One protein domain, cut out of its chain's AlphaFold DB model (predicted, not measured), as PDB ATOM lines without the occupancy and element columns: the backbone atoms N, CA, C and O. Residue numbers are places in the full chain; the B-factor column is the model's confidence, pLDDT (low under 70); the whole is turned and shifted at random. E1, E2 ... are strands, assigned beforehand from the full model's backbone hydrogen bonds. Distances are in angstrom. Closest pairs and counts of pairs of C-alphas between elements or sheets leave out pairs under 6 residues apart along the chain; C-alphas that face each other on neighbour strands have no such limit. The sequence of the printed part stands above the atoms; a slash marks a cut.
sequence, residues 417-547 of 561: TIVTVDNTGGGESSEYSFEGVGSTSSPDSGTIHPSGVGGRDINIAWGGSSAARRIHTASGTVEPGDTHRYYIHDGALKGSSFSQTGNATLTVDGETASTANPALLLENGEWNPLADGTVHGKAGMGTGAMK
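AT A GLANCE: This is residues 417 to 547 of the 561 residues of an uncharacterized protein of Haladaptatus litoreus (UniProt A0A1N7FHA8). With little regular structure, two small antiparallel sheets, E3-E5-E1-E7 and E4-E2-E6, stand partly face to face as a sandwich, and residues 538 to 546 of a long tail stick out. The printed part has 131 residues, seven named strands, E1 to E7 in chain order, and no named helix; it is all strand, though these hold only 39 residues. It is compact, radius of gyration of the C-alphas 15.5 A, spanning 48 by 33 by 25 A.

IN THESE COORDINATES: E1, residues 417 to 422, begins at C-alpha 417 (-48.583, -18.382, -44.149). E2, residues 430 to 438, is 26.3 A long. E3 is 447 to 450, E4 473 to 478, E5 483 to 489, E6 491 to 493, and E7, 505 to 508, ends at C-alpha 508 (-52.918, -22.773, -41.148).

HOW THE PARTS SIT: Within hydrogen-bond range are N 419 and O 486 of E1 and E5, 2.8 A; N 420 and O 507 of E1 and E7, 2.9 A; N 449 and O 487 of E3 and E5, 2.9 A; N 432 and O 476 of E2 and E4, 2.7 A; N 437 and O 492 of E2 and E6, 2.9 A. Between the sheets, the closest C-alphas of E2 and E3, Gly 436 and Thr 447, are 6.0 A apart.

THE WHOLE: The farthest C-alphas, Gly 427 and Gly 544, are 49.9 A apart. The printed part has no cut; links E3 to E4 and E6 to E7 are long. The pLDDT is under 70 at residues 443, 461 to 469 and 513 to 547.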
ATOM      1  N   THR A 417     -47.635 -17.425 -44.719       85.75
ATOM      2  CA  THR A 417     -48.583 -18.382 -44.149       85.75
ATOM      3  C   THR A 417     -48.955 -17.942 -42.739       85.75
ATOM      4  O   THR A 417     -48.076 -17.677 -41.917       85.75
ATOM      5  N   ILE A 418     -50.250 -17.877 -42.446       88.12
ATOM      6  CA  ILE A 418     -50.776 -17.534 -41.127       88.12
ATOM      7  C   ILE A 418     -51.000 -18.814 -40.335       88.12
ATOM      8  O   ILE A 418     -51.802 -19.662 -40.713       88.12
ATOM      9  N   VAL A 419     -50.351 -18.928 -39.183       89.38
ATOM     10  CA  VAL A 419     -50.586 -20.008 -38.223       89.38
ATOM     11  C   VAL A 419     -51.321 -19.441 -37.022       89.38
ATOM     12  O   VAL A 419     -50.868 -18.477 -36.411       89.38
ATOM     13  N   THR A 420     -52.458 -20.033 -36.667       91.62
ATOM     14  CA  THR A 420     -53.239 -19.638 -35.489       91.62
ATOM     15  C   THR A 420     -53.347 -20.813 -34.523       91.62
ATOM     16  O   THR A 420     -53.759 -21.899 -34.924       91.62
ATOM     17  N   VAL A 421     -53.000 -20.586 -33.257       90.25
ATOM     18  CA  VAL A 421     -53.230 -21.502 -32.135       90.25
ATOM     19  C   VAL A 421     -54.411 -20.954 -31.334       90.25
ATOM     20  O   VAL A 421     -54.290 -19.915 -30.690       90.25
ATOM     21  N   ASP A 422     -55.559 -21.620 -31.391       91.56
ATOM     22  CA  ASP A 422     -56.818 -21.145 -30.807       91.56
ATOM     23  C   ASP A 422     -57.255 -22.015 -29.623       91.56
ATOM     24  O   ASP A 422     -57.526 -23.203 -29.794       91.56
ATOM     25  N   ASN A 423     -57.355 -21.430 -28.429       91.88
ATOM     26  CA  ASN A 423     -57.833 -22.089 -27.215       91.88
ATOM     27  C   ASN A 423     -59.135 -21.471 -26.675       91.88
ATOM     28  O   ASN A 423     -59.462 -21.626 -25.496       91.88
ATOM     29  N   THR A 424     -59.917 -20.796 -27.523       91.25
ATOM     30  CA  THR A 424     -61.178 -20.151 -27.112       91.25
ATOM     31  C   THR A 424     -62.232 -21.152 -26.616       91.25
ATOM     32  O   THR A 424     -63.038 -20.827 -25.746       91.25
ATOM     33  N   GLY A 425     -62.214 -22.393 -27.121       87.69
ATOM     34  CA  GLY A 425     -63.083 -23.491 -26.672       87.69
ATOM     35  C   GLY A 425     -62.505 -24.382 -25.563       87.69
ATOM     36  O   GLY A 425     -63.174 -25.328 -25.141       87.69
ATOM     37  N   GLY A 426     -61.269 -24.136 -25.120       84.19
ATOM     38  CA  GLY A 426     -60.572 -24.975 -24.146       84.19
ATOM     39  C   GLY A 426     -60.914 -24.633 -22.696       84.19
ATOM     40  O   GLY A 426     -61.143 -23.480 -22.349       84.19
ATOM     41  N   GLY A 427     -60.932 -25.648 -21.826       90.19
ATOM     42  CA  GLY A 427     -61.089 -25.467 -20.374       90.19
ATOM     43  C   GLY A 427     -59.770 -25.362 -19.596       90.19
ATOM     44  O   GLY A 427     -59.803 -25.108 -18.396       90.19
ATOM     45  N   GLU A 428     -58.630 -25.588 -20.253       93.06
ATOM     46  CA  GLU A 428     -57.284 -25.611 -19.663       93.06
ATOM     47  C   GLU A 428     -56.274 -25.003 -20.648       93.06
ATOM     48  O   GLU A 428     -56.516 -24.975 -21.861       93.06
ATOM     49  N   SER A 429     -55.164 -24.481 -20.127       92.62
ATOM     50  CA  SER A 429     -54.078 -23.922 -20.933       92.62
ATOM     51  C   SER A 429     -53.485 -25.006 -21.834       92.62
ATOM     52  O   SER A 429     -53.401 -26.175 -21.451       92.62
ATOM     53  N   SER A 430     -53.074 -24.624 -23.039       92.38
ATOM     54  CA  SER A 430     -52.465 -25.537 -24.005       92.38
ATOM     55  C   SER A 430     -51.045 -25.085 -24.310       92.38
ATOM     56  O   SER A 430     -50.826 -23.925 -24.657       92.38
ATOM     57  N   GLU A 431     -50.072 -25.984 -24.190       92.25
ATOM     58  CA  GLU A 431     -48.719 -25.714 -24.677       92.25
ATOM     59  C   GLU A 431     -48.630 -26.113 -26.149       92.25
ATOM     60  O   GLU A 431     -49.187 -27.132 -26.552       92.25
ATOM     61  N   TYR A 432     -47.908 -25.347 -26.956       89.50
ATOM     62  CA  TYR A 432     -47.653 -25.637 -28.359       89.50
ATOM     63  C   TYR A 432     -46.178 -25.434 -28.706       89.50
ATOM     64  O   TYR A 432     -45.425 -24.751 -28.017       89.50
ATOM     65  N   SER A 433     -45.753 -26.049 -29.802       89.75
ATOM     66  CA  SER A 433     -44.496 -25.761 -30.481       89.75
ATOM     67  C   SER A 433     -44.623 -26.123 -31.948       89.75
ATOM     68  O   SER A 433     -45.276 -27.109 -32.277       89.75
ATOM     69  N   PHE A 434     -44.004 -25.341 -32.822       88.00
ATOM     70  CA  PHE A 434     -43.911 -25.629 -34.247       88.00
ATOM     71  C   PHE A 434     -42.699 -24.953 -34.879       88.00
ATOM     72  O   PHE A 434     -42.186 -23.959 -34.374       88.00
ATOM     73  N   GLU A 435     -42.261 -25.483 -36.013       88.88
ATOM     74  CA  GLU A 435     -41.170 -24.945 -36.814       88.88
ATOM     75  C   GLU A 435     -41.682 -24.419 -38.155       88.88
ATOM     76  O   GLU A 435     -42.549 -25.017 -38.798       88.88
ATOM     77  N   GLY A 436     -41.105 -23.300 -38.578       87.38
ATOM     78  CA  GLY A 436     -41.274 -22.748 -39.912       87.38
ATOM     79  C   GLY A 436     -40.177 -23.293 -40.811       87.38
ATOM     80  O   GLY A 436     -39.017 -23.401 -40.407       87.38
ATOM     81  N   VAL A 437     -40.538 -23.662 -42.033       86.12
ATOM     82  CA  VAL A 437     -39.594 -24.092 -43.066       86.12
ATOM     83  C   VAL A 437     -39.771 -23.238 -44.298       86.12
ATOM     84  O   VAL A 437     -40.886 -22.944 -44.717       86.12
ATOM     85  N   GLY A 438     -38.645 -22.842 -44.868       80.31
ATOM     86  CA  GLY A 438     -38.583 -21.983 -46.031       80.31
ATOM     87  C   GLY A 438     -37.668 -22.533 -47.113       80.31
ATOM     88  O   GLY A 438     -37.025 -23.574 -46.954       80.31
ATOM     89  N   SER A 439     -37.599 -21.806 -48.220       75.25
ATOM     90  CA  SER A 439     -36.597 -21.985 -49.255       75.25
ATOM     91  C   SER A 439     -35.182 -21.863 -48.688       75.25
ATOM     92  O   SER A 439     -34.860 -20.949 -47.935       75.25
ATOM     93  N   THR A 440     -34.286 -22.728 -49.158       73.31
ATOM     94  CA  THR A 440     -32.847 -22.641 -48.863       73.31
ATOM     95  C   THR A 440     -32.163 -21.447 -49.536       73.31
ATOM     96  O   THR A 440     -31.015 -21.142 -49.221       73.31
ATOM     97  N   SER A 441     -32.848 -20.768 -50.464       70.50
ATOM     98  CA  SER A 441     -32.314 -19.622 -51.205       70.50
ATOM     99  C   SER A 441     -32.372 -18.300 -50.439       70.50
ATOM    100  O   SER A 441     -31.740 -17.341 -50.875       70.50
ATOM    101  N   SER A 442     -33.120 -18.229 -49.335       73.31
ATOM    102  CA  SER A 442     -33.207 -17.041 -48.486       73.31
ATOM    103  C   SER A 442     -33.056 -17.448 -47.020       73.31
ATOM    104  O   SER A 442     -33.818 -18.297 -46.557       73.31
ATOM    105  N   PRO A 443     -32.116 -16.855 -46.263       69.75
ATOM    106  CA  PRO A 443     -31.968 -17.137 -44.833       69.75
ATOM    107  C   PRO A 443     -33.194 -16.711 -44.008       69.75
ATOM    108  O   PRO A 443     -33.319 -17.121 -42.858       69.75
ATOM    109  N   ASP A 444     -34.093 -15.919 -44.597       75.69
ATOM    110  CA  ASP A 444     -35.251 -15.325 -43.916       75.69
ATOM    111  C   ASP A 444     -36.551 -16.060 -44.206       75.69
ATOM    112  O   ASP A 444     -37.587 -15.822 -43.580       75.69
ATOM    113  N   SER A 445     -36.477 -16.998 -45.138       81.31
ATOM    114  CA  SER A 445     -37.576 -17.857 -45.507       81.31
ATOM    115  C   SER A 445     -37.836 -18.882 -44.398       81.31
ATOM    116  O   SER A 445     -36.922 -19.493 -43.841       81.31
ATOM    117  N   GLY A 446     -39.107 -19.061 -44.047       82.31
ATOM    118  CA  GLY A 446     -39.530 -19.899 -42.927       82.31
ATOM    119  C   GLY A 446     -39.337 -19.251 -41.556       82.31
ATOM    120  O   GLY A 446     -39.422 -19.957 -40.549       82.31
ATOM    121  N   THR A 447     -39.044 -17.949 -41.486       86.69
ATOM    122  CA  THR A 447     -38.999 -17.235 -40.203       86.69
ATOM    123  C   THR A 447     -40.409 -17.021 -39.658       86.69
ATOM    124  O   THR A 447     -41.332 -16.704 -40.409       86.69
ATOM    125  N   ILE A 448     -40.569 -17.233 -38.352       86.56
ATOM    126  CA  ILE A 448     -41.832 -17.137 -37.623       86.56
ATOM    127  C   ILE A 448     -41.887 -15.823 -36.854       86.56
ATOM    128  O   ILE A 448     -40.948 -15.472 -36.142       86.56
ATOM    129  N   HIS A 449     -43.027 -15.149 -36.936       86.50
ATOM    130  CA  HIS A 449     -43.233 -13.835 -36.344       86.50
ATOM    131  C   HIS A 449     -44.614 -13.721 -35.689       86.50
ATOM    132  O   HIS A 449     -45.589 -14.117 -36.320       86.50
ATOM    133  N   PRO A 450     -44.743 -13.203 -34.451       88.69
ATOM    134  CA  PRO A 450     -46.034 -13.096 -33.762       88.69
ATOM    135  C   PRO A 450     -46.889 -11.989 -34.378       88.69
ATOM    136  O   PRO A 450     -46.394 -10.875 -34.508       88.69
ATOM    137  N   SER A 451     -48.148 -12.275 -34.704       89.88
ATOM    138  CA  SER A 451     -49.053 -11.395 -35.456       89.88
ATOM    139  C   SER A 451     -50.246 -10.926 -34.624       89.88
ATOM    140  O   SER A 451     -50.814 -11.712 -33.865       89.88
ATOM    141  N   GLY A 452     -50.626  -9.657 -34.801       88.31
ATOM    142  CA  GLY A 452     -51.813  -9.052 -34.182       88.31
ATOM    143  C   GLY A 452     -53.079  -9.063 -35.043       88.31
ATOM    144  O   GLY A 452     -54.118  -8.584 -34.597       88.31
ATOM    145  N   VAL A 453     -53.010  -9.592 -36.269       85.25
ATOM    146  CA  VAL A 453     -54.109  -9.533 -37.250       85.25
ATOM    147  C   VAL A 453     -55.383 -10.183 -36.729       85.25
ATOM    148  O   VAL A 453     -55.348 -11.278 -36.156       85.25
ATOM    149  N   GLY A 454     -56.521  -9.562 -37.021       81.31
ATOM    150  CA  GLY A 454     -57.844  -9.904 -36.514       81.31
ATOM    151  C   GLY A 454     -58.041  -9.504 -35.051       81.31
ATOM    152  O   GLY A 454     -58.684 -10.265 -34.319       81.31
ATOM    153  N   GLY A 455     -57.439  -8.388 -34.622       77.50
ATOM    154  CA  GLY A 455     -57.501  -7.864 -33.251       77.50
ATOM    155  C   GLY A 455     -56.962  -8.813 -32.176       77.50
ATOM    156  O   GLY A 455     -57.574  -8.958 -31.118       77.50
ATOM    157  N   ARG A 456     -55.874  -9.536 -32.463       83.44
ATOM    158  CA  ARG A 456     -55.296 -10.549 -31.562       83.44
ATOM    159  C   ARG A 456     -54.122  -9.999 -30.766       83.44
ATOM    160  O   ARG A 456     -53.340  -9.195 -31.265       83.44
ATOM    161  N   ASP A 457     -53.955 -10.508 -29.549       81.56
ATOM    162  CA  ASP A 457     -52.827 -10.131 -28.705       81.56
ATOM    163  C   ASP A 457     -51.503 -10.636 -29.283       81.56
ATOM    164  O   ASP A 457     -51.330 -11.808 -29.637       81.56
ATOM    165  N   ILE A 458     -50.520  -9.738 -29.328       82.75
ATOM    166  CA  ILE A 458     -49.184 -10.052 -29.827       82.75
ATOM    167  C   ILE A 458     -48.356 -10.615 -28.680       82.75
ATOM    168  O   ILE A 458     -47.754  -9.885 -27.890       82.75
ATOM    169  N   ASN A 459     -48.296 -11.943 -28.595       73.19
ATOM    170  CA  ASN A 459     -47.465 -12.606 -27.602       73.19
ATOM    171  C   ASN A 459     -45.991 -12.591 -28.039       73.19
ATOM    172  O   ASN A 459     -45.588 -13.272 -28.979       73.19
ATOM    173  N   ILE A 460     -45.180 -11.798 -27.344       70.56
ATOM    174  CA  ILE A 460     -43.763 -11.546 -27.653       70.56
ATOM    175  C   ILE A 460     -42.780 -12.364 -26.799       70.56
ATOM    176  O   ILE A 460     -41.575 -12.129 -26.870       70.56
ATOM    177  N   ALA A 461     -43.250 -13.291 -25.958       60.81
ATOM    178  CA  ALA A 461     -42.391 -14.041 -25.031       60.81
ATOM    179  C   ALA A 461     -41.520 -15.126 -25.714       60.81
ATOM    180  O   ALA A 461     -40.984 -16.013 -25.047       60.81
ATOM    181  N   TRP A 462     -41.347 -15.059 -27.036       51.12
ATOM    182  CA  TRP A 462     -40.701 -16.087 -27.849       51.12
ATOM    183  C   TRP A 462     -39.252 -15.721 -28.165       51.12
ATOM    184  O   TRP A 462     -38.964 -14.846 -28.976       51.12
ATOM    185  N   GLY A 463     -38.328 -16.420 -27.507       46.47
ATOM    186  CA  GLY A 463     -36.885 -16.223 -27.640       46.47
ATOM    187  C   GLY A 463     -36.228 -15.990 -26.281       46.47
ATOM    188  O   GLY A 463     -36.759 -15.289 -25.427       46.47
ATOM    189  N   GLY A 464     -35.067 -16.615 -26.049       47.31
ATOM    190  CA  GLY A 464     -34.307 -16.440 -24.803       47.31
ATOM    191  C   GLY A 464     -33.890 -14.982 -24.551       47.31
ATOM    192  O   GLY A 464     -34.088 -14.113 -25.394       47.31
ATOM    193  N   SER A 465     -33.240 -14.725 -23.412       48.34
ATOM    194  CA  SER A 465     -32.885 -13.407 -22.843       48.34
ATOM    195  C   SER A 465     -31.946 -12.491 -23.672       48.34
ATOM    196  O   SER A 465     -31.240 -11.674 -23.093       48.34
ATOM    197  N   SER A 466     -31.890 -12.619 -25.003       47.47
ATOM    198  CA  SER A 466     -30.919 -11.973 -25.909       47.47
ATOM    199  C   SER A 466     -31.545 -11.326 -27.167       47.47
ATOM    200  O   SER A 466     -30.866 -11.184 -28.189       47.47
ATOM    201  N   ALA A 467     -32.837 -10.985 -27.134       50.44
ATOM    202  CA  ALA A 467     -33.661 -10.781 -28.331       50.44
ATOM    203  C   ALA A 467     -33.273  -9.585 -29.234       50.44
ATOM    204  O   ALA A 467     -33.130  -8.465 -28.768       50.44
ATOM    205  N   ALA A 468     -33.053  -9.937 -30.510       53.06
ATOM    206  CA  ALA A 468     -33.533  -9.357 -31.775       53.06
ATOM    207  C   ALA A 468     -33.168 -10.418 -32.839       53.06
ATOM    208  O   ALA A 468     -32.105 -10.375 -33.457       53.06
ATOM    209  N   ARG A 469     -33.921 -11.527 -32.898       63.38
ATOM    210  CA  ARG A 469     -33.589 -12.691 -33.743       63.38
ATOM    211  C   ARG A 469     -34.756 -13.059 -34.643       63.38
ATOM    212  O   ARG A 469     -35.888 -13.122 -34.183       63.38
ATOM    213  N   ARG A 470     -34.419 -13.422 -35.878       72.88
ATOM    214  CA  ARG A 470     -35.248 -14.242 -36.760       72.88
ATOM    215  C   ARG A 470     -35.358 -15.634 -36.133       72.88
ATOM    216  O   ARG A 470     -34.337 -16.282 -35.894       72.88
ATOM    217  N   ILE A 471     -36.568 -16.051 -35.770       78.69
ATOM    218  CA  ILE A 471     -36.814 -17.366 -35.167       78.69
ATOM    219  C   ILE A 471     -37.436 -18.297 -36.200       78.69
ATOM    220  O   ILE A 471     -38.214 -17.865 -37.038       78.69
ATOM    221  N   HIS A 472     -37.109 -19.582 -36.123       84.69
ATOM    222  CA  HIS A 472     -37.718 -20.630 -36.953       84.69
ATOM    223  C   HIS A 472     -38.531 -21.618 -36.116       84.69
ATOM    224  O   HIS A 472     -39.010 -22.618 -36.639       84.69
ATOM    225  N   THR A 473     -38.695 -21.342 -34.818       86.19
ATOM    226  CA  THR A 473     -39.465 -22.170 -33.889       86.19
ATOM    227  C   THR A 473     -40.367 -21.286 -33.029       86.19
ATOM    228  O   THR A 473     -39.872 -20.492 -32.230       86.19
ATOM    229  N   ALA A 474     -41.676 -21.429 -33.242       86.44
ATOM    230  CA  ALA A 474     -42.795 -21.081 -32.368       86.44
ATOM    231  C   ALA A 474     -42.861 -22.003 -31.142       86.44
ATOM    232  O   ALA A 474     -42.817 -23.210 -31.355       86.44
ATOM    233  N   SER A 475     -43.026 -21.529 -29.905       87.50
ATOM    234  CA  SER A 475     -43.450 -22.409 -28.801       87.50
ATOM    235  C   SER A 475     -44.352 -21.704 -27.792       87.50
ATOM    236  O   SER A 475     -44.746 -20.584 -28.069       87.50
ATOM    237  N   GLY A 476     -44.712 -22.414 -26.716       88.25
ATOM    238  CA  GLY A 476     -45.239 -22.034 -25.397       88.25
ATOM    239  C   GLY A 476     -46.751 -22.042 -25.210       88.25
ATOM    240  O   GLY A 476     -47.383 -22.941 -25.736       88.25
ATOM    241  N   THR A 477     -47.316 -21.208 -24.331       90.12
ATOM    242  CA  THR A 477     -48.608 -21.511 -23.677       90.12
ATOM    243  C   THR A 477     -49.704 -20.532 -24.071       90.12
ATOM    244  O   THR A 477     -49.538 -19.333 -23.883       90.12
ATOM    245  N   VAL A 478     -50.825 -21.049 -24.581       89.50
ATOM    246  CA  VAL A 478     -52.062 -20.289 -24.814       89.50
ATOM    247  C   VAL A 478     -53.074 -20.616 -23.711       89.50
ATOM    248  O   VAL A 478     -53.390 -21.785 -23.462       89.50
ATOM    249  N   GLU A 479     -53.557 -19.597 -23.007       92.44
ATOM    250  CA  GLU A 479     -54.495 -19.760 -21.890       92.44
ATOM    251  C   GLU A 479     -55.927 -20.053 -22.383       92.44
ATOM    252  O   GLU A 479     -56.229 -19.876 -23.567       92.44
ATOM    253  N   PRO A 480     -56.823 -20.581 -21.528       92.50
ATOM    254  CA  PRO A 480     -58.232 -20.755 -21.878       92.50
ATOM    255  C   PRO A 480     -58.877 -19.432 -22.295       92.50
ATOM    256  O   PRO A 480     -58.816 -18.462 -21.545       92.50
ATOM    257  N   GLY A 481     -59.558 -19.415 -23.442       90.06
ATOM    258  CA  GLY A 481     -60.192 -18.201 -23.968       90.06
ATOM    259  C   GLY A 481     -59.331 -17.419 -24.961       90.06
ATOM    260  O   GLY A 481     -59.878 -16.581 -25.676       90.06
ATOM    261  N   ASP A 482     -58.041 -17.745 -25.069       90.62
ATOM    262  CA  ASP A 482     -57.088 -16.959 -25.848       90.62
ATOM    263  C   ASP A 482     -56.776 -17.576 -27.215       90.62
ATOM    264  O   ASP A 482     -57.023 -18.753 -27.502       90.62
ATOM    265  N   THR A 483     -56.192 -16.753 -28.082       89.81
ATOM    266  CA  THR A 483     -55.719 -17.147 -29.406       89.81
ATOM    267  C   THR A 483     -54.369 -16.490 -29.667       89.81
ATOM    268  O   THR A 483     -54.234 -15.282 -29.504       89.81
ATOM    269  N   HIS A 484     -53.389 -17.258 -30.139       90.69
ATOM    270  CA  HIS A 484     -52.109 -16.733 -30.620       90.69
ATOM    271  C   HIS A 484     -52.013 -16.873 -32.138       90.69
ATOM    272  O   HIS A 484     -52.436 -17.887 -32.699       90.69
ATOM    273  N   ARG A 485     -51.422 -15.884 -32.814       90.81
ATOM    274  CA  ARG A 485     -51.263 -15.881 -34.272       90.81
ATOM    275  C   ARG A 485     -49.832 -15.571 -34.685       90.81
ATOM    276  O   ARG A 485     -49.118 -14.838 -34.004       90.81
ATOM    277  N   TYR A 486     -49.428 -16.143 -35.813       89.25
ATOM    278  CA  TYR A 486     -48.083 -16.046 -36.349       89.25
ATOM    279  C   TYR A 486     -48.082 -15.952 -37.867       89.25
ATOM    280  O   TYR A 486     -48.891 -16.604 -38.521       89.25
ATOM    281  N   TYR A 487     -47.104 -15.239 -38.414       88.25
ATOM    282  CA  TYR A 487     -46.708 -15.366 -39.809       88.25
ATOM    283  C   TYR A 487     -45.492 -16.261 -39.959       88.25
ATOM    284  O   TYR A 487     -44.559 -16.192 -39.160       88.25
ATOM    285  N   ILE A 488     -45.490 -17.048 -41.029       87.06
ATOM    286  CA  ILE A 488     -44.318 -17.719 -41.577       87.06
ATOM    287  C   ILE A 488     -44.012 -17.056 -42.921       87.06
ATOM    288  O   ILE A 488     -44.774 -17.207 -43.875       87.06
ATOM    289  N   HIS A 489     -42.925 -16.288 -42.995       80.81
ATOM    290  CA  HIS A 489     -42.576 -15.539 -44.208       80.81
ATOM    291  C   HIS A 489     -41.902 -16.441 -45.232       80.81
ATOM    292  O   HIS A 489     -40.989 -17.189 -44.879       80.81
ATOM    293  N   ASP A 490     -42.332 -16.362 -46.495       77.88
ATOM    294  CA  ASP A 490     -41.786 -17.159 -47.603       77.88
ATOM    295  C   ASP A 490     -41.668 -18.651 -47.290       77.88
ATOM    296  O   ASP A 490     -40.767 -19.333 -47.772       77.88
ATOM    297  N   GLY A 491     -42.535 -19.172 -46.432       82.06
ATOM    298  CA  GLY A 491     -42.386 -20.504 -45.883       82.06
ATOM    299  C   GLY A 491     -43.712 -21.075 -45.432       82.06
ATOM    300  O   GLY A 491     -44.747 -20.424 -45.503       82.06
ATOM    301  N   ALA A 492     -43.654 -22.311 -44.960       84.75
ATOM    302  CA  ALA A 492     -44.804 -23.042 -44.467       84.75
ATOM    303  C   ALA A 492     -44.507 -23.652 -43.099       84.75
ATOM    304  O   ALA A 492     -43.366 -23.701 -42.627       84.75
ATOM    305  N   LEU A 493     -45.560 -24.163 -42.472       85.00
ATOM    306  CA  LEU A 493     -45.442 -24.971 -41.273       85.00
ATOM    307  C   LEU A 493     -44.751 -26.302 -41.611       85.00
ATOM    308  O   LEU A 493     -45.151 -27.019 -42.533       85.00
ATOM    309  N   LYS A 494     -43.737 -26.686 -40.836       84.50
ATOM    310  CA  LYS A 494     -43.124 -28.011 -40.961       84.50
ATOM    311  C   LYS A 494     -44.019 -29.052 -40.298       84.50
ATOM    312  O   LYS A 494     -44.115 -29.098 -39.072       84.50
ATOM    313  N   GLY A 495     -44.630 -29.934 -41.084       72.25
ATOM    314  CA  GLY A 495     -45.663 -30.857 -40.590       72.25
ATOM    315  C   GLY A 495     -45.274 -31.767 -39.439       72.25
ATOM    316  O   GLY A 495     -46.085 -32.024 -38.556       72.25
ATOM    317  N   SER A 496     -44.023 -32.214 -39.409       73.00
ATOM    318  CA  SER A 496     -43.503 -33.082 -38.349       73.00
ATOM    319  C   SER A 496     -43.103 -32.343 -37.070       73.00
ATOM    320  O   SER A 496     -42.765 -32.988 -36.082       73.00
ATOM    321  N   SER A 497     -43.106 -31.008 -37.080       76.50
ATOM    322  CA  SER A 497     -42.617 -30.190 -35.964       76.50
ATOM    323  C   SER A 497     -43.697 -29.770 -34.975       76.50
ATOM    324  O   SER A 497     -43.366 -29.271 -33.901       76.50
ATOM    325  N   PHE A 498     -44.974 -29.938 -35.333       79.94
ATOM    326  CA  PHE A 498     -46.051 -29.491 -34.469       79.94
ATOM    327  C   PHE A 498     -46.227 -30.436 -33.283       79.94
ATOM    328  O   PHE A 498     -46.515 -31.624 -33.438       79.94
ATOM    329  N   SER A 499     -46.096 -29.881 -32.085       82.12
ATOM    330  CA  SER A 499     -46.436 -30.547 -30.835       82.12
ATOM    331  C   SER A 499     -47.397 -29.674 -30.051       82.12
ATOM    332  O   SER A 499     -47.152 -28.476 -29.924       82.12
ATOM    333  N   GLN A 500     -48.436 -30.273 -29.479       84.50
ATOM    334  CA  GLN A 500     -49.361 -29.573 -28.601       84.50
ATOM    335  C   GLN A 500     -49.779 -30.464 -27.433       84.50
ATOM    336  O   GLN A 500     -49.965 -31.672 -27.597       84.50
ATOM    337  N   THR A 501     -49.955 -29.857 -26.266       85.12
ATOM    338  CA  THR A 501     -50.669 -30.431 -25.125       85.12
ATOM    339  C   THR A 501     -51.974 -29.655 -24.913       85.12
ATOM    340  O   THR A 501     -52.061 -28.478 -25.249       85.12
ATOM    341  N   GLY A 502     -53.019 -30.301 -24.393       86.56
ATOM    342  CA  GLY A 502     -54.315 -29.648 -24.162       86.56
ATOM    343  C   GLY A 502     -55.252 -29.641 -25.379       86.56
ATOM    344  O   GLY A 502     -55.127 -30.477 -26.274       86.56
ATOM    345  N   ASN A 503     -56.223 -28.721 -25.371       87.25
ATOM    346  CA  ASN A 503     -57.385 -28.711 -26.276       87.25
ATOM    347  C   ASN A 503     -57.375 -27.579 -27.317       87.25
ATOM    348  O   ASN A 503     -58.352 -27.446 -28.055       87.25
ATOM    349  N   ALA A 504     -56.316 -26.765 -27.391       89.38
ATOM    350  CA  ALA A 504     -56.205 -25.761 -28.443       89.38
ATOM    351  C   ALA A 504     -56.266 -26.397 -29.848       89.38
ATOM    352  O   ALA A 504     -55.967 -27.577 -30.042       89.38
ATOM    353  N   THR A 505     -56.684 -25.615 -30.835       89.06
ATOM    354  CA  THR A 505     -56.742 -26.008 -32.242       89.06
ATOM    355  C   THR A 505     -55.712 -25.212 -33.025       89.06
ATOM    356  O   THR A 505     -55.656 -23.990 -32.915       89.06
ATOM    357  N   LEU A 506     -54.917 -25.892 -33.850       87.69
ATOM    358  CA  LEU A 506     -54.029 -25.239 -34.804       87.69
ATOM    359  C   LEU A 506     -54.737 -25.080 -36.152       87.69
ATOM    360  O   LEU A 506     -55.270 -26.049 -36.697       87.69
ATOM    361  N   THR A 507     -54.692 -23.883 -36.722       88.94
ATOM    362  CA  THR A 507     -55.086 -23.639 -38.113       88.94
ATOM    363  C   THR A 507     -53.940 -23.008 -38.893       88.94
ATOM    364  O   THR A 507     -53.138 -22.257 -38.336       88.94
ATOM    365  N   VAL A 508     -53.859 -23.336 -40.178       87.25
ATOM    366  CA  VAL A 508     -52.918 -22.773 -41.148       87.25
ATOM    367  C   VAL A 508     -53.753 -22.164 -42.264       87.25
ATOM    368  O   VAL A 508     -54.558 -22.864 -42.871       87.25
ATOM    369  N   ASP A 509     -53.632 -20.854 -42.468       83.69
ATOM    370  CA  ASP A 509     -54.435 -20.070 -43.416       83.69
ATOM    371  C   ASP A 509     -55.955 -20.303 -43.263       83.69
ATOM    372  O   ASP A 509     -56.721 -20.310 -44.221       83.69
ATOM    373  N   GLY A 510     -56.397 -20.503 -42.014       82.50
ATOM    374  CA  GLY A 510     -57.797 -20.743 -41.652       82.50
ATOM    375  C   GLY A 510     -58.252 -22.203 -41.753       82.50
ATOM    376  O   GLY A 510     -59.335 -22.533 -41.268       82.50
ATOM    377  N   GLU A 511     -57.432 -23.099 -42.302       82.19
ATOM    378  CA  GLU A 511     -57.732 -24.529 -42.358       82.19
ATOM    379  C   GLU A 511     -57.170 -25.255 -41.134       82.19
ATOM    380  O   GLU A 511     -56.024 -25.047 -40.741       82.19
ATOM    381  N   THR A 512     -57.959 -26.134 -40.508       81.62
ATOM    382  CA  THR A 512     -57.486 -26.930 -39.367       81.62
ATOM    383  C   THR A 512     -56.321 -27.820 -39.781       81.62
ATOM    384  O   THR A 512     -56.465 -28.730 -40.602       81.62
ATOM    385  N   ALA A 513     -55.167 -27.596 -39.158       67.44
ATOM    386  CA  ALA A 513     -54.011 -28.444 -39.348       67.44
ATOM    387  C   ALA A 513     -54.261 -29.778 -38.644       67.44
ATOM    388  O   ALA A 513     -54.461 -29.845 -37.432       67.44
ATOM    389  N   SER A 514     -54.247 -30.864 -39.409       60.97
ATOM    390  CA  SER A 514     -54.226 -32.214 -38.857       60.97
ATOM    391  C   SER A 514     -53.054 -32.972 -39.459       60.97
ATOM    392  O   SER A 514     -52.694 -32.763 -40.617       60.97
ATOM    393  N   THR A 515     -52.500 -33.920 -38.705       47.41
ATOM    394  CA  THR A 515     -51.506 -34.885 -39.206       47.41
ATOM    395  C   THR A 515     -52.022 -35.731 -40.384       47.41
ATOM    396  O   THR A 515     -51.256 -36.483 -40.979       47.41
ATOM    397  N   ALA A 516     -53.307 -35.609 -40.738       38.44
ATOM    398  CA  ALA A 516     -53.959 -36.267 -41.862       38.44
ATOM    399  C   ALA A 516     -54.051 -35.402 -43.139       38.44
ATOM    400  O   ALA A 516     -54.522 -35.917 -44.152       38.44
ATOM    401  N   ASN A 517     -53.607 -34.134 -43.124       46.41
ATOM    402  CA  ASN A 517     -53.614 -33.261 -44.306       46.41
ATOM    403  C   ASN A 517     -52.199 -32.739 -44.660       46.41
ATOM    404  O   ASN A 517     -51.865 -31.592 -44.363       46.41
ATOM    405  N   PRO A 518     -51.340 -33.571 -45.286       45.16
ATOM    406  CA  PRO A 518     -49.954 -33.222 -45.613       45.16
ATOM    407  C   PRO A 518     -49.803 -32.153 -46.712       45.16
ATOM    408  O   PRO A 518     -48.687 -31.724 -46.976       45.16
ATOM    409  N   ALA A 519     -50.892 -31.696 -47.340       44.28
ATOM    410  CA  ALA A 519     -50.848 -30.696 -48.412       44.28
ATOM    411  C   ALA A 519     -50.409 -29.296 -47.941       44.28
ATOM    412  O   ALA A 519     -49.909 -28.511 -48.739       44.28
ATOM    413  N   LEU A 520     -50.572 -29.002 -46.647       48.12
ATOM    414  CA  LEU A 520     -50.160 -27.744 -46.007       48.12
ATOM    415  C   LEU A 520     -48.791 -27.857 -45.313       48.12
ATOM    416  O   LEU A 520     -48.366 -26.940 -44.612       48.12
ATOM    417  N   LEU A 521     -48.121 -29.004 -45.457       50.47
ATOM    418  CA  LEU A 521     -46.957 -29.389 -44.674       50.47
ATOM    419  C   LEU A 521     -45.787 -29.703 -45.611       50.47
ATOM    420  O   LEU A 521     -45.794 -30.705 -46.323       50.47
ATOM    421  N   LEU A 522     -44.745 -28.873 -45.582       50.91
ATOM    422  CA  LEU A 522     -43.491 -29.196 -46.262       50.91
ATOM    423  C   LEU A 522     -42.744 -30.259 -45.439       50.91
ATOM    424  O   LEU A 522     -42.243 -29.975 -44.347       50.91
ATOM    425  N   GLU A 523     -42.639 -31.486 -45.954       45.12
ATOM    426  CA  GLU A 523     -41.648 -32.451 -45.472       45.12
ATOM    427  C   GLU A 523     -40.343 -32.230 -46.248       45.12
ATOM    428  O   GLU A 523     -40.276 -32.411 -47.458       45.12
ATOM    429  N   ASN A 524     -39.283 -31.819 -45.547       44.94
ATOM    430  CA  ASN A 524     -37.922 -31.661 -46.087       44.94
ATOM    431  C   ASN A 524     -37.729 -30.603 -47.195       44.94
ATOM    432  O   ASN A 524     -36.719 -30.643 -47.892       44.94
ATOM    433  N   GLY A 525     -38.637 -29.631 -47.332       41.88
ATOM    434  CA  GLY A 525     -38.496 -28.544 -48.313       41.88
ATOM    435  C   GLY A 525     -38.857 -28.934 -49.749       41.88
ATOM    436  O   GLY A 525     -38.614 -28.152 -50.665       41.88
ATOM    437  N   GLU A 526     -39.464 -30.106 -49.951       40.41
ATOM    438  CA  GLU A 526     -40.075 -30.498 -51.220       40.41
ATOM    439  C   GLU A 526     -41.604 -30.489 -51.071       40.41
ATOM    440  O   GLU A 526     -42.157 -30.965 -50.077       40.41
ATOM    441  N   TRP A 527     -42.302 -29.897 -52.046       47.00
ATOM    442  CA  TRP A 527     -43.764 -29.914 -52.094       47.00
ATOM    443  C   TRP A 527     -44.243 -31.350 -52.319       47.00
ATOM    444  O   TRP A 527     -43.912 -31.950 -53.341       47.00
ATOM    445  N   ASN A 528     -45.049 -31.888 -51.402       40.12
ATOM    446  CA  ASN A 528     -45.748 -33.149 -51.634       40.12
ATOM    447  C   ASN A 528     -46.941 -32.889 -52.574       40.12
ATOM    448  O   ASN A 528     -47.879 -32.196 -52.169       40.12
ATOM    449  N   PRO A 529     -46.959 -33.419 -53.811       40.34
ATOM    450  CA  PRO A 529     -48.178 -33.406 -54.605       40.34
ATOM    451  C   PRO A 529     -49.246 -34.264 -53.915       40.34
ATOM    452  O   PRO A 529     -48.944 -35.302 -53.319       40.34
ATOM    453  N   LEU A 530     -50.507 -33.838 -54.010       41.22
ATOM    454  CA  LEU A 530     -51.638 -34.648 -53.567       41.22
ATOM    455  C   LEU A 530     -51.662 -35.992 -54.315       41.22
ATOM    456  O   LEU A 530     -51.156 -36.121 -55.432       41.22
ATOM    457  N   ALA A 531     -52.306 -37.000 -53.720       37.31
ATOM    458  CA  ALA A 531     -52.461 -38.332 -54.316       37.31
ATOM    459  C   ALA A 531     -53.227 -38.330 -55.661       37.31
ATOM    460  O   ALA A 531     -53.205 -39.329 -56.378       37.31
ATOM    461  N   ASP A 532     -53.891 -37.225 -56.004       39.09
ATOM    462  CA  ASP A 532     -54.581 -36.987 -57.276       39.09
ATOM    463  C   ASP A 532     -53.754 -36.165 -58.288       39.09
ATOM    464  O   ASP A 532     -54.227 -35.883 -59.389       39.09
ATOM    465  N   GLY A 533     -52.509 -35.813 -57.948       36.34
ATOM    466  CA  GLY A 533     -51.604 -35.036 -58.794       36.34
ATOM    467  C   GLY A 533     -51.796 -33.518 -58.719       36.34
ATOM    468  O   GLY A 533     -51.131 -32.798 -59.465       36.34
ATOM    469  N   THR A 534     -52.663 -33.013 -57.839       40.59
ATOM    470  CA  THR A 534     -52.892 -31.571 -57.682       40.59
ATOM    471  C   THR A 534     -51.879 -30.968 -56.701       40.59
ATOM    472  O   THR A 534     -51.655 -31.491 -55.610       40.59
ATOM    473  N   VAL A 535     -51.242 -29.857 -57.075       40.09
ATOM    474  CA  VAL A 535     -50.382 -29.066 -56.179       40.09
ATOM    475  C   VAL A 535     -51.156 -27.807 -55.807       40.09
ATOM    476  O   VAL A 535     -51.415 -26.967 -56.669       40.09
ATOM    477  N   HIS A 536     -51.541 -27.665 -54.538       34.56
ATOM    478  CA  HIS A 536     -52.064 -26.399 -54.030       34.56
ATOM    479  C   HIS A 536     -50.894 -25.498 -53.641       34.56
ATOM    480  O   HIS A 536     -50.413 -25.503 -52.517       34.56
ATOM    481  N   GLY A 537     -50.434 -24.722 -54.615       35.66
ATOM    482  CA  GLY A 537     -49.548 -23.587 -54.417       35.66
ATOM    483  C   GLY A 537     -49.766 -22.624 -55.573       35.66
ATOM    484  O   GLY A 537     -49.585 -23.002 -56.730       35.66
ATOM    485  N   LYS A 538     -50.199 -21.390 -55.289       36.94
ATOM    486  CA  LYS A 538     -50.198 -20.304 -56.280       36.94
ATOM    487  C   LYS A 538     -48.741 -20.056 -56.679       36.94
ATOM    488  O   LYS A 538     -48.003 -19.376 -55.974       36.94
ATOM    489  N   ALA A 539     -48.317 -20.689 -57.768       35.59
ATOM    490  CA  ALA A 539     -46.935 -20.704 -58.212       35.59
ATOM    491  C   ALA A 539     -46.537 -19.354 -58.818       35.59
ATOM    492  O   ALA A 539     -46.867 -19.043 -59.960       35.59
ATOM    493  N   GLY A 540     -45.764 -18.587 -58.055       31.86
ATOM    494  CA  GLY A 540     -44.843 -17.584 -58.573       31.86
ATOM    495  C   GLY A 540     -43.474 -18.207 -58.845       31.86
ATOM    496  O   GLY A 540     -42.508 -17.823 -58.208       31.86
ATOM    497  N   MET A 541     -43.379 -19.193 -59.743       31.45
ATOM    498  CA  MET A 541     -42.118 -19.588 -60.392       31.45
ATOM    499  C   MET A 541     -42.428 -20.195 -61.766       31.45
ATOM    500  O   MET A 541     -43.177 -21.160 -61.847       31.45
ATOM    501  N   GLY A 542     -41.845 -19.607 -62.817       33.19
ATOM    502  CA  GLY A 542     -41.596 -20.173 -64.153       33.19
ATOM    503  C   GLY A 542     -42.677 -21.060 -64.781       33.19
ATOM    504  O   GLY A 542     -42.829 -22.225 -64.430       33.19
ATOM    505  N   THR A 543     -43.343 -20.548 -65.814       35.31
ATOM    506  CA  THR A 543     -44.275 -21.279 -66.686       35.31
ATOM    507  C   THR A 543     -43.656 -22.561 -67.258       35.31
ATOM    508  O   THR A 543     -42.941 -22.543 -68.259       35.31
ATOM    509  N   GLY A 544     -43.958 -23.692 -66.627       35.38
ATOM    510  CA  GLY A 544     -43.692 -25.027 -67.141       35.38
ATOM    511  C   GLY A 544     -44.501 -26.038 -66.346       35.38
ATOM    512  O   GLY A 544     -44.079 -26.467 -65.277       35.38
ATOM    513  N   ALA A 545     -45.679 -26.416 -66.848       39.47
ATOM    514  CA  ALA A 545     -46.467 -27.480 -66.234       39.47
ATOM    515  C   ALA A 545     -45.647 -28.784 -66.246       39.47
ATOM    516  O   ALA A 545     -45.279 -29.291 -67.309       39.47
ATOM    517  N   MET A 546     -45.331 -29.323 -65.069       35.56
ATOM    518  CA  MET A 546     -44.738 -30.652 -64.950       35.56
ATOM    519  C   MET A 546     -45.850 -31.691 -64.875       35.56
ATOM    520  O   MET A 546     -46.801 -31.537 -64.112       35.56
ATOM    521  N   LYS A 547     -45.737 -32.758 -65.669       41.84
ATOM    522  CA  LYS A 547     -46.665 -33.891 -65.618       41.84
ATOM    523  C   LYS A 547     -45.950 -35.091 -65.012       41.84
ATOM    524  O   LYS A 547     -44.892 -35.488 -65.503       41.84
TER     525      LYS A 547